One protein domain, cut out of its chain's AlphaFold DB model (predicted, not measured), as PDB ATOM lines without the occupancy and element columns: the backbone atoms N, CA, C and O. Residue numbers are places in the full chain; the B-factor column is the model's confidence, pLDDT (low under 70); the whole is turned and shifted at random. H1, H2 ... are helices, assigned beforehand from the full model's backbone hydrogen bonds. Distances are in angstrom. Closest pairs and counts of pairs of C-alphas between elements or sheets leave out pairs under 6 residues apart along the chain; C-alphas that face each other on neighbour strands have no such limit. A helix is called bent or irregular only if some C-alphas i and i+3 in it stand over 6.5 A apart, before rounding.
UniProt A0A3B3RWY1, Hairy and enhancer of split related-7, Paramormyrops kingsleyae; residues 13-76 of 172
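What this domain is: This is residues 13 to 76 of the 172 residues of the protein "Hairy and enhancer of split related-7" of Paramormyrops kingsleyae (UniProt A0A3B3RWY1). A long helix, H1, sticks out as a bare arm over residues 13 to 31, and near its other end the shorter helix H2 meets it around Ile 61 and slants away, while a loop of residues 46 to 57 folds back from the end of H1 to the start of H2. The arm makes most of the length, and residues 69 to 76 stick out as a second, shorter tip. The printed part has 64 residues with two named helices, H1 then H2, and no named strand; the class is all helix. The whole is only just extended, close to loose, with a radius of gyration of the C-alphas of 16.5 A, and it spans 52 by 28 by 16 A.

How they stand to each other: H1, residues 13 to 45, touches H2, residues 58 to 73, with its residues 35 to 42 alone. Their closest C-alphas are those of Arg 39 and Ile 61, 6.1 A apart. Their lines stand at a steep tilt of 55 degrees, and they run the same way. Every O i to N i+4 pair is within hydrogen-bond range in H2, and 28 of 29 are in H1.

Where its parts are: H1 is 48.8 A long from C-alpha 13 at (11.704, 21.856, 7.214) to C-alpha 45 at (-23.203, 27.213, -26.506). H2 is 22.5 A long and ends at C-alpha 73 at (-11.452, 22.225, -35.325). Neither helix is bent.

The domain as a whole: The two C-alphas farthest apart are those of Lys 13 and Lys 75, 53.2 A. Without the stretches that stand free, the body has 37 residues and spans 21 by 19 by 14 A. The link from H1 to H2 is long, with 12 residues, and the printed part has no cut. The mean pLDDT of the printed part is 76.9, and it is under 70 at residues 13 to 20, 44 to 55 and 73 to 76.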
ATOM      1  N   LYS A  13      12.391  23.120   7.532       59.84
ATOM      2  CA  LYS A  13      11.704  21.856   7.214       59.84
ATOM      3  C   LYS A  13      10.210  21.939   7.499       59.84
ATOM      4  O   LYS A  13       9.431  21.442   6.681       59.84
ATOM      5  N   THR A  14       9.794  22.545   8.608       60.12
ATOM      6  CA  THR A  14       8.371  22.730   8.933       60.12
ATOM      7  C   THR A  14       7.717  23.754   8.002       60.12
ATOM      8  O   THR A  14       6.671  23.441   7.430       60.12
ATOM      9  N   THR A  15       8.376  24.873   7.669       58.56
ATOM     10  CA  THR A  15       7.884  25.804   6.637       58.56
ATOM     11  C   THR A  15       7.761  25.100   5.285       58.56
ATOM     12  O   THR A  15       6.733  25.215   4.626       58.56
ATOM     13  N   ARG A  16       8.736  24.277   4.864       58.94
ATOM     14  CA  ARG A  16       8.627  23.501   3.606       58.94
ATOM     15  C   ARG A  16       7.493  22.471   3.636       58.94
ATOM     16  O   ARG A  16       6.916  22.188   2.585       58.94
ATOM     17  N   LYS A  17       7.190  21.895   4.804       58.56
ATOM     18  CA  LYS A  17       6.065  20.969   5.022       58.56
ATOM     19  C   LYS A  17       4.707  21.686   5.012       58.56
ATOM     20  O   LYS A  17       3.734  21.040   4.648       58.56
ATOM     21  N   LEU A  18       4.647  22.985   5.322       58.62
ATOM     22  CA  LEU A  18       3.425  23.808   5.322       58.62
ATOM     23  C   LEU A  18       3.185  24.556   3.993       58.62
ATOM     24  O   LEU A  18       2.055  24.628   3.511       58.62
ATOM     25  N   LEU A  19       4.253  25.018   3.333       60.75
ATOM     26  CA  LEU A  19       4.205  25.725   2.045       60.75
ATOM     27  C   LEU A  19       3.826  24.800   0.876       60.75
ATOM     28  O   LEU A  19       3.096  25.195  -0.033       60.75
ATOM     29  N   LYS A  20       4.290  23.542   0.892       61.22
ATOM     30  CA  LYS A  20       3.931  22.539  -0.130       61.22
ATOM     31  C   LYS A  20       2.409  22.281  -0.195       61.22
ATOM     32  O   LYS A  20       1.871  22.312  -1.304       61.22
ATOM     33  N   PRO A  21       1.697  22.087   0.933       76.12
ATOM     34  CA  PRO A  21       0.236  22.057   0.977       76.12
ATOM     35  C   PRO A  21      -0.435  23.296   0.378       76.12
ATOM     36  O   PRO A  21      -1.420  23.159  -0.343       76.12
ATOM     37  N   GLN A  22       0.099  24.497   0.623       77.19
ATOM     38  CA  GLN A  22      -0.485  25.737   0.101       77.19
ATOM     39  C   GLN A  22      -0.345  25.856  -1.423       77.19
ATOM     40  O   GLN A  22      -1.317  26.178  -2.106       77.19
ATOM     41  N   VAL A  23       0.829  25.540  -1.977       83.56
ATOM     42  CA  VAL A  23       1.047  25.545  -3.435       83.56
ATOM     43  C   VAL A  23       0.166  24.501  -4.125       83.56
ATOM     44  O   VAL A  23      -0.450  24.785  -5.154       83.56
ATOM     45  N   GLU A  24       0.044  23.304  -3.548       88.12
ATOM     46  CA  GLU A  24      -0.824  22.262  -4.102       88.12
ATOM     47  C   GLU A  24      -2.310  22.633  -3.999       88.12
ATOM     48  O   GLU A  24      -3.069  22.376  -4.937       88.12
ATOM     49  N   LYS A  25      -2.731  23.301  -2.916       88.44
ATOM     50  CA  LYS A  25      -4.083  23.860  -2.790       88.44
ATOM     51  C   LYS A  25      -4.365  24.860  -3.912       88.44
ATOM     52  O   LYS A  25      -5.356  24.704  -4.620       88.44
ATOM     53  N   GLN A  26      -3.459  25.808  -4.159       89.69
ATOM     54  CA  GLN A  26      -3.609  26.765  -5.260       89.69
ATOM     55  C   GLN A  26      -3.645  26.080  -6.630       89.69
ATOM     56  O   GLN A  26      -4.430  26.470  -7.494       89.69
ATOM     57  N   ARG A  27      -2.836  25.037  -6.851       95.06
ATOM     58  CA  ARG A  27      -2.883  24.258  -8.097       95.06
ATOM     59  C   ARG A  27      -4.248  23.592  -8.286       95.06
ATOM     60  O   ARG A  27      -4.814  23.664  -9.376       95.06
ATOM     61  N   ARG A  28      -4.790  22.973  -7.230       94.62
ATOM     62  CA  ARG A  28      -6.124  22.343  -7.246       94.62
ATOM     63  C   ARG A  28      -7.230  23.360  -7.479       94.62
ATOM     64  O   ARG A  28      -8.131  23.091  -8.265       94.62
ATOM     65  N   GLU A  29      -7.137  24.532  -6.862       94.31
ATOM     66  CA  GLU A  29      -8.068  25.632  -7.106       94.31
ATOM     67  C   GLU A  29      -8.026  26.094  -8.562       94.31
ATOM     68  O   GLU A  29      -9.077  26.198  -9.184       94.31
ATOM     69  N   ARG A  30      -6.835  26.309  -9.138       95.81
ATOM     70  CA  ARG A  30      -6.688  26.676 -10.558       95.81
ATOM     71  C   ARG A  30      -7.342  25.640 -11.475       95.81
ATOM     72  O   ARG A  30      -8.110  26.015 -12.352       95.81
ATOM     73  N   MET A  31      -7.095  24.353 -11.224       93.69
ATOM     74  CA  MET A  31      -7.696  23.250 -11.983       93.69
ATOM     75  C   MET A  31      -9.228  23.218 -11.855       93.69
ATOM     76  O   MET A  31      -9.933  23.027 -12.845       93.69
ATOM     77  N   ASN A  32      -9.762  23.430 -10.651       94.31
ATOM     78  CA  ASN A  32     -11.209  23.477 -10.446       94.31
ATOM     79  C   ASN A  32     -11.837  24.710 -11.118       94.31
ATOM     80  O   ASN A  32     -12.885  24.578 -11.738       94.31
ATOM     81  N   ARG A  33     -11.178  25.879 -11.079       94.12
ATOM     82  CA  ARG A  33     -11.635  27.088 -11.792       94.12
ATOM     83  C   ARG A  33     -11.696  26.862 -13.301       94.12
ATOM     84  O   ARG A  33     -12.681  27.243 -13.923       94.12
ATOM     85  N   SER A  34     -10.686  26.214 -13.888       93.50
ATOM     86  CA  SER A  34     -10.718  25.886 -15.318       93.50
ATOM     87  C   SER A  34     -11.825  24.890 -15.671       93.50
ATOM     88  O   SER A  34     -12.457  25.045 -16.708       93.50
ATOM     89  N   LEU A  35     -12.100  23.901 -14.811       91.62
ATOM     90  CA  LEU A  35     -13.198  22.952 -15.036       91.62
ATOM     91  C   LEU A  35     -14.569  23.638 -14.993       91.62
ATOM     92  O   LEU A  35     -15.423  23.339 -15.823       91.62
ATOM     93  N   GLU A  36     -14.766  24.581 -14.071       89.88
ATOM     94  CA  GLU A  36     -16.010  25.352 -13.998       89.88
ATOM     95  C   GLU A  36     -16.172  26.281 -15.208       89.88
ATOM     96  O   GLU A  36     -17.246  26.355 -15.800       89.88
ATOM     97  N   ALA A  37     -15.091  26.931 -15.647       90.00
ATOM     98  CA  ALA A  37     -15.112  27.741 -16.861       90.00
ATOM     99  C   ALA A  37     -15.503  26.910 -18.098       90.00
ATOM    100  O   ALA A  37     -16.353  27.341 -18.875       90.00
ATOM    101  N   LEU A  38     -14.937  25.705 -18.253       90.75
ATOM    102  CA  LEU A  38     -15.298  24.782 -19.337       90.75
ATOM    103  C   LEU A  38     -16.776  24.392 -19.283       90.75
ATOM    104  O   LEU A  38     -17.460  24.463 -20.300       90.75
ATOM    105  N   ARG A  39     -17.287  24.051 -18.095       86.94
ATOM    106  CA  ARG A  39     -18.711  23.756 -17.890       86.94
ATOM    107  C   ARG A  39     -19.586  24.910 -18.376       86.94
ATOM    108  O   ARG A  39     -20.493  24.705 -19.173       86.94
ATOM    109  N   VAL A  40     -19.299  26.131 -17.936       85.94
ATOM    110  CA  VAL A  40     -20.081  27.312 -18.323       85.94
ATOM    111  C   VAL A  40     -20.046  27.545 -19.837       85.94
ATOM    112  O   VAL A  40     -21.090  27.829 -20.416       85.94
ATOM    113  N   LEU A  41     -18.884  27.418 -20.486       86.56
ATOM    114  CA  LEU A  41     -18.754  27.600 -21.938       86.56
ATOM    115  C   LEU A  41     -19.581  26.568 -22.718       86.56
ATOM    116  O   LEU A  41     -20.390  26.938 -23.565       86.56
ATOM    117  N   LEU A  42     -19.452  25.287 -22.370       81.56
ATOM    118  CA  LEU A  42     -20.166  24.205 -23.048       81.56
ATOM    119  C   LEU A  42     -21.688  24.310 -22.905       81.56
ATOM    120  O   LEU A  42     -22.424  23.982 -23.836       81.56
ATOM    121  N   LEU A  43     -22.170  24.771 -21.747       71.94
ATOM    122  CA  LEU A  43     -23.602  24.888 -21.471       71.94
ATOM    123  C   LEU A  43     -24.225  26.186 -21.992       71.94
ATOM    124  O   LEU A  43     -25.435  26.223 -22.202       71.94
ATOM    125  N   LYS A  44     -23.421  27.228 -22.232       67.75
ATOM    126  CA  LYS A  44     -23.862  28.446 -22.926       67.75
ATOM    127  C   LYS A  44     -24.066  28.211 -24.422       67.75
ATOM    128  O   LYS A  44     -25.059  28.684 -24.962       67.75
ATOM    129  N   ASP A  45     -23.170  27.456 -25.056       63.03
ATOM    130  CA  ASP A  45     -23.203  27.213 -26.506       63.03
ATOM    131  C   ASP A  45     -24.150  26.070 -26.914       63.03
ATOM    132  O   ASP A  45     -24.532  25.945 -28.079       63.03
ATOM    133  N   SER A  46     -24.549  25.226 -25.962       58.88
ATOM    134  CA  SER A  46     -25.437  24.091 -26.209       58.88
ATOM    135  C   SER A  46     -26.872  24.386 -25.765       58.88
ATOM    136  O   SER A  46     -27.090  25.037 -24.749       58.88
ATOM    137  N   GLN A  47     -27.873  23.776 -26.412       59.66
ATOM    138  CA  GLN A  47     -29.285  23.779 -25.961       59.66
ATOM    139  C   GLN A  47     -29.522  23.076 -24.600       59.66
ATOM    140  O   GLN A  47     -30.646  22.786 -24.203       59.66
ATOM    141  N   HIS A  48     -28.456  22.808 -23.851       59.03
ATOM    142  CA  HIS A  48     -28.422  22.072 -22.598       59.03
ATOM    143  C   HIS A  48     -28.500  22.987 -21.364       59.03
ATOM    144  O   HIS A  48     -27.961  22.647 -20.311       59.03
ATOM    145  N   GLN A  49     -29.201  24.121 -21.453       57.31
ATOM    146  CA  GLN A  49     -29.427  25.049 -20.331       57.31
ATOM    147  C   GLN A  49     -29.996  24.338 -19.079       57.31
ATOM    148  O   GLN A  49     -29.653  24.688 -17.952       57.31
ATOM    149  N   GLY A  50     -30.764  23.254 -19.254       56.25
ATOM    150  CA  GLY A  50     -31.270  22.422 -18.151       56.25
ATOM    151  C   GLY A  50     -30.227  21.547 -17.434       56.25
ATOM    152  O   GLY A  50     -30.497  21.044 -16.347       56.25
ATOM    153  N   LYS A  51     -29.023  21.363 -17.997       57.69
ATOM    154  CA  LYS A  51     -27.928  20.602 -17.363       57.69
ATOM    155  C   LYS A  51     -27.079  21.463 -16.420       57.69
ATOM    156  O   LYS A  51     -26.276  20.909 -15.673       57.69
ATOM    157  N   ILE A  52     -27.274  22.789 -16.394       59.78
ATOM    158  CA  ILE A  52     -26.510  23.706 -15.523       59.78
ATOM    159  C   ILE A  52     -26.749  23.373 -14.049       59.78
ATOM    160  O   ILE A  52     -25.809  23.425 -13.260       59.78
ATOM    161  N   SER A  53     -27.966  22.966 -13.686       57.78
ATOM    162  CA  SER A  53     -28.345  22.602 -12.316       57.78
ATOM    163  C   SER A  53     -28.074  21.137 -11.960       57.78
ATOM    164  O   SER A  53     -28.025  20.793 -10.780       57.78
ATOM    165  N   ARG A  54     -27.869  20.254 -12.949       67.44
ATOM    166  CA  ARG A  54     -27.548  18.843 -12.695       67.44
ATOM    167  C   ARG A  54     -26.070  18.722 -12.313       67.44
ATOM    168  O   ARG A  54     -25.213  19.453 -12.806       67.44
ATOM    169  N   ARG A  55     -25.740  17.809 -11.402       65.62
ATOM    170  CA  ARG A  55     -24.356  17.518 -11.005       65.62
ATOM    171  C   ARG A  55     -23.618  16.852 -12.176       65.62
ATOM    172  O   ARG A  55     -23.607  15.635 -12.264       65.62
ATOM    173  N   ILE A  56     -23.056  17.651 -13.083       72.69
ATOM    174  CA  ILE A  56     -22.236  17.163 -14.200       72.69
ATOM    175  C   ILE A  56     -20.960  16.558 -13.628       72.69
ATOM    176  O   ILE A  56     -20.279  17.174 -12.796       72.69
ATOM    177  N   GLU A  57     -20.650  15.340 -14.050       81.75
ATOM    178  CA  GLU A  57     -19.449  14.644 -13.617       81.75
ATOM    179  C   GLU A  57     -18.205  15.230 -14.293       81.75
ATOM    180  O   GLU A  57     -18.248  15.737 -15.413       81.75
ATOM    181  N   LYS A  58     -17.044  15.153 -13.629       84.62
ATOM    182  CA  LYS A  58     -15.789  15.676 -14.203       84.62
ATOM    183  C   LYS A  58     -15.422  14.998 -15.525       84.62
ATOM    184  O   LYS A  58     -14.823  15.648 -16.375       84.62
ATOM    185  N   ALA A  59     -15.765  13.720 -15.680       86.94
ATOM    186  CA  ALA A  59     -15.549  12.979 -16.916       86.94
ATOM    187  C   ALA A  59     -16.413  13.535 -18.059       86.94
ATOM    188  O   ALA A  59     -15.877  13.815 -19.125       86.94
ATOM    189  N   GLU A  60     -17.697  13.802 -17.797       84.81
ATOM    190  CA  GLU A  60     -18.639  14.364 -18.776       84.81
ATOM    191  C   GLU A  60     -18.194  15.755 -19.262       84.81
ATOM    192  O   GLU A  60     -18.189  16.011 -20.462       84.81
ATOM    193  N   ILE A  61     -17.716  16.634 -18.363       87.94
ATOM    194  CA  ILE A  61     -17.157  17.949 -18.757       87.94
ATOM    195  C   ILE A  61     -16.004  17.774 -19.756       87.94
ATOM    196  O   ILE A  61     -15.910  18.507 -20.743       87.94
ATOM    197  N   LEU A  62     -15.098  16.828 -19.497       92.56
ATOM    198  CA  LEU A  62     -13.925  16.606 -20.342       92.56
ATOM    199  C   LEU A  62     -14.300  15.961 -21.679       92.56
ATOM    200  O   LEU A  62     -13.784  16.381 -22.715       92.56
ATOM    201  N   GLU A  63     -15.204  14.987 -21.668       89.25
ATOM    202  CA  GLU A  63     -15.701  14.323 -22.873       89.25
ATOM    203  C   GLU A  63     -16.392  15.317 -23.811       89.25
ATOM    204  O   GLU A  63     -16.012  15.440 -24.979       89.25
ATOM    205  N   GLU A  64     -17.318  16.113 -23.277       86.31
ATOM    206  CA  GLU A  64     -18.046  17.118 -24.045       86.31
ATOM    207  C   GLU A  64     -17.099  18.204 -24.584       86.31
ATOM    208  O   GLU A  64     -17.227  18.633 -25.731       86.31
ATOM    209  N   THR A  65     -16.071  18.589 -23.814       89.44
ATOM    210  CA  THR A  65     -15.023  19.513 -24.288       89.44
ATOM    211  C   THR A  65     -14.288  18.943 -25.502       89.44
ATOM    212  O   THR A  65     -14.062  19.649 -26.485       89.44
ATOM    213  N   VAL A  66     -13.914  17.662 -25.469       89.94
ATOM    214  CA  VAL A  66     -13.217  17.014 -26.588       89.94
ATOM    215  C   VAL A  66     -14.118  16.944 -27.820       89.94
ATOM    216  O   VAL A  66     -13.653  17.223 -28.929       89.94
ATOM    217  N   LEU A  67     -15.398  16.610 -27.649       86.25
ATOM    218  CA  LEU A  67     -16.374  16.596 -28.741       86.25
ATOM    219  C   LEU A  67     -16.567  17.992 -29.342       86.25
ATOM    220  O   LEU A  67     -16.502  18.149 -30.566       86.25
ATOM    221  N   PHE A  68     -16.721  19.012 -28.496       84.69
ATOM    222  CA  PHE A  68     -16.810  20.408 -28.912       84.69
ATOM    223  C   PHE A  68     -15.582  20.830 -29.723       84.69
ATOM    224  O   PHE A  68     -15.725  21.364 -30.825       84.69
ATOM    225  N   LEU A  69     -14.375  20.530 -29.233       86.12
ATOM    226  CA  LEU A  69     -13.130  20.859 -29.923       86.12
ATOM    227  C   LEU A  69     -12.988  20.119 -31.253       86.12
ATOM    228  O   LEU A  69     -12.551  20.718 -32.230       86.12
ATOM    229  N   LYS A  70     -13.384  18.846 -31.343       84.31
ATOM    230  CA  LYS A  70     -13.391  18.095 -32.613       84.31
ATOM    231  C   LYS A  70     -14.359  18.709 -33.627       84.31
ATOM    232  O   LYS A  70     -14.022  18.850 -34.800       84.31
ATOM    233  N   LYS A  71     -15.543  19.127 -33.173       80.56
ATOM    234  CA  LYS A  71     -16.546  19.794 -34.014       80.56
ATOM    235  C   LYS A  71     -16.089  21.185 -34.467       80.56
ATOM    236  O   LYS A  71     -16.370  21.575 -35.600       80.56
ATOM    237  N   SER A  72     -15.382  21.926 -33.613       73.06
ATOM    238  CA  SER A  72     -14.899  23.277 -33.915       73.06
ATOM    239  C   SER A  72     -13.613  23.286 -34.747       73.06
ATOM    240  O   SER A  72     -13.478  24.110 -35.648       73.06
ATOM    241  N   SER A  73     -12.700  22.334 -34.547       66.06
ATOM    242  CA  SER A  73     -11.452  22.225 -35.325       66.06
ATOM    243  C   SER A  73     -11.670  21.836 -36.792       66.06
ATOM    244  O   SER A  73     -10.831  22.153 -37.635       66.06
ATOM    245  N   GLY A  74     -12.831  21.266 -37.139       60.00
ATOM    246  CA  GLY A  74     -13.271  21.122 -38.533       60.00
ATOM    247  C   GLY A  74     -13.733  22.428 -39.199       60.00
ATOM    248  O   GLY A  74     -13.835  22.477 -40.420       60.00
ATOM    249  N   LYS A  75     -14.008  23.489 -38.425       57.12
ATOM    250  CA  LYS A  75     -14.606  24.748 -38.915       57.12
ATOM    251  C   LYS A  75     -13.759  26.002 -38.656       57.12
ATOM    252  O   LYS A  75     -13.912  26.984 -39.369       57.12
ATOM    253  N   GLY A  76     -12.878  25.993 -37.655       53.88
ATOM    254  CA  GLY A  76     -12.461  27.227 -36.973       53.88
ATOM    255  C   GLY A  76     -11.088  27.826 -37.290       53.88
ATOM    256  O   GLY A  76     -10.781  28.880 -36.744       53.88
TER     257      GLY A  76